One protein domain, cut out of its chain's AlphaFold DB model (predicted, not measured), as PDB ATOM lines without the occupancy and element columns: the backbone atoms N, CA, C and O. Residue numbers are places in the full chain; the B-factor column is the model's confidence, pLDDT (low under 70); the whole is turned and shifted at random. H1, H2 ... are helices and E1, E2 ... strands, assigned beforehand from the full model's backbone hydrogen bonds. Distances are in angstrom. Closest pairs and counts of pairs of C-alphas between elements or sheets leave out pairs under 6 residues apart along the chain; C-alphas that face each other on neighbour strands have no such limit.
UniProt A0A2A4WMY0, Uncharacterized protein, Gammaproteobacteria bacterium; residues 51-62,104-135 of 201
ATOM      1  N   ASP A  51      12.702   5.829 -23.555       79.56
ATOM      2  CA  ASP A  51      11.276   5.502 -23.464       79.56
ATOM      3  C   ASP A  51      10.438   6.771 -23.292       79.56
ATOM      4  O   ASP A  51       9.432   6.944 -23.983       79.56
ATOM      5  N   LEU A  52      10.892   7.694 -22.438       77.38
ATOM      6  CA  LEU A  52      10.250   8.993 -22.239       77.38
ATOM      7  C   LEU A  52      10.218   9.816 -23.527       77.38
ATOM      8  O   LEU A  52       9.173  10.374 -23.855       77.38
ATOM      9  N   GLN A  53      11.309   9.839 -24.298       78.31
ATOM     10  CA  GLN A  53      11.335  10.536 -25.585       78.31
ATOM     11  C   GLN A  53      10.341   9.928 -26.582       78.31
ATOM     12  O   GLN A  53       9.593  10.648 -27.238       78.31
ATOM     13  N   LYS A  54      10.267   8.597 -26.667       84.12
ATOM     14  CA  LYS A  54       9.322   7.922 -27.567       84.12
ATOM     15  C   LYS A  54       7.864   8.182 -27.178       84.12
ATOM     16  O   LYS A  54       7.014   8.368 -28.054       84.12
ATOM     17  N   ILE A  55       7.571   8.186 -25.876       81.81
ATOM     18  CA  ILE A  55       6.252   8.546 -25.342       81.81
ATOM     19  C   ILE A  55       5.940   9.998 -25.701       81.81
ATOM     20  O   ILE A  55       4.872  10.257 -26.248       81.81
ATOM     21  N   PHE A  56       6.883  10.920 -25.477       85.50
ATOM     22  CA  PHE A  56       6.740  12.327 -25.845       85.50
ATOM     23  C   PHE A  56       6.385  12.496 -27.324       85.50
ATOM     24  O   PHE A  56       5.360  13.099 -27.630       85.50
ATOM     25  N   ASP A  57       7.179  11.917 -28.229       84.88
ATOM     26  CA  ASP A  57       7.006  12.058 -29.681       84.88
ATOM     27  C   ASP A  57       5.644  11.521 -30.152       84.88
ATOM     28  O   ASP A  57       4.971  12.117 -31.000       84.88
ATOM     29  N   THR A  58       5.206  10.401 -29.572       85.06
ATOM     30  CA  THR A  58       3.908   9.791 -29.888       85.06
ATOM     31  C   THR A  58       2.757  10.659 -29.378       85.06
ATOM     32  O   THR A  58       1.802  10.932 -30.109       85.06
ATOM     33  N   SER A  59       2.858  11.120 -28.130       84.12
ATOM     34  CA  SER A  59       1.851  11.953 -27.478       84.12
ATOM     35  C   SER A  59       1.706  13.313 -28.151       84.12
ATOM     36  O   SER A  59       0.582  13.701 -28.469       84.12
ATOM     37  N   ILE A  60       2.811  14.011 -28.432       85.06
ATOM     38  CA  ILE A  60       2.769  15.343 -29.043       85.06
ATOM     39  C   ILE A  60       2.151  15.280 -30.441       85.06
ATOM     40  O   ILE A  60       1.250  16.058 -30.736       85.06
ATOM     41  N   THR A  61       2.522  14.280 -31.248       85.00
ATOM     42  CA  THR A  61       1.959  14.083 -32.593       85.00
ATOM     43  C   THR A  61       0.448  13.837 -32.541       85.00
ATOM     44  O   THR A  61      -0.315  14.425 -33.309       85.00
ATOM     45  N   SER A  62      -0.004  12.983 -31.617       84.62
ATOM     46  CA  SER A  62      -1.428  12.684 -31.432       84.62
ATOM     47  C   SER A  62      -2.216  13.917 -30.966       84.62
ATOM     48  O   SER A  62      -3.271  14.240 -31.516       84.62
ATOM     49  N   ARG A 104      -2.103  35.806 -50.479       55.66
ATOM     50  CA  ARG A 104      -3.078  35.495 -49.430       55.66
ATOM     51  C   ARG A 104      -2.584  36.161 -48.144       55.66
ATOM     52  O   ARG A 104      -1.664  35.665 -47.505       55.66
ATOM     53  N   THR A 105      -3.180  37.288 -47.776       61.72
ATOM     54  CA  THR A 105      -2.841  38.004 -46.544       61.72
ATOM     55  C   THR A 105      -3.845  37.629 -45.464       61.72
ATOM     56  O   THR A 105      -5.049  37.867 -45.603       61.72
ATOM     57  N   CYS A 106      -3.359  37.014 -44.393       67.00
ATOM     58  CA  CYS A 106      -4.140  36.778 -43.187       67.00
ATOM     59  C   CYS A 106      -3.882  37.929 -42.210       67.00
ATOM     60  O   CYS A 106      -2.755  38.410 -42.104       67.00
ATOM     61  N   GLU A 107      -4.913  38.374 -41.498       70.25
ATOM     62  CA  GLU A 107      -4.747  39.362 -40.433       70.25
ATOM     63  C   GLU A 107      -3.862  38.764 -39.331       70.25
ATOM     64  O   GLU A 107      -4.179  37.695 -38.800       70.25
ATOM     65  N   ILE A 108      -2.752  39.431 -39.010       67.44
ATOM     66  CA  ILE A 108      -1.706  38.907 -38.116       67.44
ATOM     67  C   ILE A 108      -2.292  38.500 -36.756       67.44
ATOM     68  O   ILE A 108      -1.998  37.411 -36.262       67.44
ATOM     69  N   ASP A 109      -3.197  39.308 -36.200       68.06
ATOM     70  CA  ASP A 109      -3.835  39.040 -34.907       68.06
ATOM     71  C   ASP A 109      -4.786  37.839 -34.944       68.06
ATOM     72  O   ASP A 109      -4.918  37.106 -33.962       68.06
ATOM     73  N   SER A 110      -5.437  37.588 -36.084       67.69
ATOM     74  CA  SER A 110      -6.277  36.397 -36.269       67.69
ATOM     75  C   SER A 110      -5.440  35.117 -36.346       67.69
ATOM     76  O   SER A 110      -5.817  34.099 -35.772       67.69
ATOM     77  N   VAL A 111      -4.271  35.177 -36.994       70.06
ATOM     78  CA  VAL A 111      -3.330  34.049 -37.072       70.06
ATOM     79  C   VAL A 111      -2.711  33.772 -35.708       70.06
ATOM     80  O   VAL A 111      -2.576  32.612 -35.327       70.06
ATOM     81  N   LYS A 112      -2.355  34.823 -34.961       66.12
ATOM     82  CA  LYS A 112      -1.815  34.699 -33.606       66.12
ATOM     83  C   LYS A 112      -2.819  34.015 -32.675       66.12
ATOM     84  O   LYS A 112      -2.474  32.992 -32.101       66.12
ATOM     85  N   ARG A 113      -4.061  34.510 -32.604       71.81
ATOM     86  CA  ARG A 113      -5.124  33.895 -31.786       71.81
ATOM     87  C   ARG A 113      -5.361  32.432 -32.145       71.81
ATOM     88  O   ARG A 113      -5.409  31.593 -31.259       71.81
ATOM     89  N   TYR A 114      -5.423  32.121 -33.440       77.19
ATOM     90  CA  TYR A 114      -5.581  30.744 -33.904       77.19
ATOM     91  C   TYR A 114      -4.436  29.827 -33.442       77.19
ATOM     92  O   TYR A 114      -4.684  28.726 -32.956       77.19
ATOM     93  N   LYS A 115      -3.181  30.285 -33.552       76.75
ATOM     94  CA  LYS A 115      -2.010  29.544 -33.059       76.75
ATOM     95  C   LYS A 115      -2.030  29.379 -31.536       76.75
ATOM     96  O   LYS A 115      -1.719  28.295 -31.052       76.75
ATOM     97  N   ASP A 116      -2.407  30.423 -30.804       74.56
ATOM     98  CA  ASP A 116      -2.488  30.394 -29.342       74.56
ATOM     99  C   ASP A 116      -3.570  29.398 -28.874       74.56
ATOM    100  O   ASP A 116      -3.326  28.606 -27.966       74.56
ATOM    101  N   GLU A 117      -4.734  29.373 -29.531       78.69
ATOM    102  CA  GLU A 117      -5.818  28.422 -29.243       78.69
ATOM    103  C   GLU A 117      -5.417  26.973 -29.553       78.69
ATOM    104  O   GLU A 117      -5.649  26.091 -28.724       78.69
ATOM    105  N   LEU A 118      -4.753  26.721 -30.689       81.69
ATOM    106  CA  LEU A 118      -4.194  25.398 -31.003       81.69
ATOM    107  C   LEU A 118      -3.203  24.944 -29.930       81.69
ATOM    108  O   LEU A 118      -3.270  23.810 -29.459       81.69
ATOM    109  N   PHE A 119      -2.313  25.840 -29.504       82.94
ATOM    110  CA  PHE A 119      -1.331  25.535 -28.473       82.94
ATOM    111  C   PHE A 119      -1.986  25.186 -27.128       82.94
ATOM    112  O   PHE A 119      -1.542  24.251 -26.465       82.94
ATOM    113  N   GLN A 120      -3.069  25.868 -26.732       81.00
ATOM    114  CA  GLN A 120      -3.809  25.507 -25.513       81.00
ATOM    115  C   GLN A 120      -4.460  24.121 -25.608       81.00
ATOM    116  O   GLN A 120      -4.441  23.384 -24.622       81.00
ATOM    117  N   GLN A 121      -4.984  23.733 -26.777       83.69
ATOM    118  CA  GLN A 121      -5.527  22.382 -26.981       83.69
ATOM    119  C   GLN A 121      -4.440  21.311 -26.858       83.69
ATOM    120  O   GLN A 121      -4.612  20.336 -26.124       83.69
ATOM    121  N   VAL A 122      -3.290  21.523 -27.508       84.31
ATOM    122  CA  VAL A 122      -2.134  20.621 -27.391       84.31
ATOM    123  C   VAL A 122      -1.667  20.538 -25.939       84.31
ATOM    124  O   VAL A 122      -1.453  19.444 -25.428       84.31
ATOM    125  N   LYS A 123      -1.583  21.673 -25.235       82.69
ATOM    126  CA  LYS A 123      -1.206  21.726 -23.818       82.69
ATOM    127  C   LYS A 123      -2.152  20.947 -22.914       82.69
ATOM    128  O   LYS A 123      -1.676  20.186 -22.075       82.69
ATOM    129  N   GLY A 124      -3.462  21.105 -23.086       83.25
ATOM    130  CA  GLY A 124      -4.451  20.343 -22.324       83.25
ATOM    131  C   GLY A 124      -4.344  18.838 -22.581       83.25
ATOM    132  O   GLY A 124      -4.353  18.050 -21.639       83.25
ATOM    133  N   CYS A 125      -4.173  18.438 -23.843       84.88
ATOM    134  CA  CYS A 125      -3.988  17.037 -24.214       84.88
ATOM    135  C   CYS A 125      -2.705  16.442 -23.613       84.88
ATOM    136  O   CYS A 125      -2.761  15.387 -22.985       84.88
ATOM    137  N   MET A 126      -1.575  17.145 -23.733       83.88
ATOM    138  CA  MET A 126      -0.282  16.722 -23.188       83.88
ATOM    139  C   MET A 126      -0.305  16.598 -21.659       83.88
ATOM    140  O   MET A 126       0.247  15.645 -21.112       83.88
ATOM    141  N   LEU A 127      -1.015  17.496 -20.966       83.88
ATOM    142  CA  LEU A 127      -1.195  17.415 -19.515       83.88
ATOM    143  C   LEU A 127      -1.897  16.117 -19.095       83.88
ATOM    144  O   LEU A 127      -1.476  15.479 -18.132       83.88
ATOM    145  N   ASN A 128      -2.913  15.682 -19.845       81.50
ATOM    146  CA  ASN A 128      -3.644  14.442 -19.556       81.50
ATOM    147  C   ASN A 128      -2.785  13.177 -19.713       81.50
ATOM    148  O   ASN A 128      -3.101  12.150 -19.122       81.50
ATOM    149  N   VAL A 129      -1.709  13.242 -20.503       82.94
ATOM    150  CA  VAL A 129      -0.763  12.133 -20.718       82.94
ATOM    151  C   VAL A 129       0.526  12.285 -19.901       82.94
ATOM    152  O   VAL A 129       1.508  11.598 -20.174       82.94
ATOM    153  N   GLY A 130       0.529  13.162 -18.890       78.00
ATOM    154  CA  GLY A 130       1.631  13.301 -17.932       78.00
ATOM    155  C   GLY A 130       2.731  14.274 -18.356       78.00
ATOM    156  O   GLY A 130       3.835  14.224 -17.828       78.00
ATOM    157  N   TRP A 131       2.473  15.173 -19.307       82.00
ATOM    158  CA  TRP A 131       3.450  16.171 -19.744       82.00
ATOM    159  C   TRP A 131       3.006  17.580 -19.380       82.00
ATOM    160  O   TRP A 131       1.963  18.066 -19.813       82.00
ATOM    161  N   SER A 132       3.845  18.284 -18.627       82.56
ATOM    162  CA  SER A 132       3.630  19.688 -18.301       82.56
ATOM    163  C   SER A 132       4.480  20.579 -19.196       82.56
ATOM    164  O   SER A 132       5.666  20.320 -19.405       82.56
ATOM    165  N   TRP A 133       3.875  21.646 -19.716       78.25
ATOM    166  CA  TRP A 133       4.599  22.707 -20.405       78.25
ATOM    167  C   TRP A 133       4.905  23.831 -19.428       78.25
ATOM    168  O   TRP A 133       3.985  24.457 -18.886       78.25
ATOM    169  N   SER A 134       6.188  24.130 -19.274       72.88
ATOM    170  CA  SER A 134       6.659  25.318 -18.574       72.88
ATOM    171  C   SER A 134       7.249  26.284 -19.590       72.88
ATOM    172  O   SER A 134       8.026  25.842 -20.433       72.88
ATOM    173  N   PRO A 135       6.948  27.592 -19.535       65.06
ATOM    174  CA  PRO A 135       7.704  28.551 -20.318       65.06
ATOM    175  C   PRO A 135       9.188  28.432 -19.938       65.06
ATOM    176  O   PRO A 135       9.550  28.461 -18.763       65.06
TER     177      PRO A 135
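AT A GLANCE: This is residues 51 to 62 and 104 to 135 of the 201 residues of an uncharacterized protein of Gammaproteobacteria bacterium (UniProt A0A2A4WMY0). One long helix, H2, makes the length; the shorter H1 meets it near their last residues, and the strand E1 folds back beside that end, while residues 104 to 121 stick out. The printed part has 44 residues, with two named helices and one named strand in the order H1, H2, E1 along the chain, and its class is mostly helix. It is only just loose, close to extended, with a radius of gyration of the C-alphas of 13.5 A and spans of 42 by 19 by 16 A.

HOW THE PARTS SIT: Start with H1, residues 51 to 62; its residues 59 to 60 alone only just touch H2, residues 108 to 128, at its residues 122 to 126, with 3 pairs of C-alphas within 8 A. The closest are Ile 60 and Met 126, 6.7 A apart. They run opposite ways at a steep tilt of 47 degrees. In both helices every O i to N i+4 pair is within hydrogen-bond range. A tight link leads to E1, residues 131 to 135, which pairs with no named strand; its closest C-alphas to H2 are those of Trp 133 and Lys 123, 6.8 A apart.

IN THESE COORDINATES: Find C-alpha 51 at (11.276, 5.502, -23.464), where H1 begins its 16.6 A. H2 runs 30.8 A from C-alpha 108 at (-1.706, 38.907, -38.116). E1 runs 13.1 A to C-alpha 135 at (7.704, 28.551, -20.318).

THE WHOLE: The farthest C-alphas, Asp 51 and Thr 105, are 42.3 A apart. Residues 63 to 103 are not printed; C-alphas 62 and 104 are 29.1 A apart across this cut. Look for pLDDT under 70 at residues 104 to 106, 108 to 110, 112 and 135.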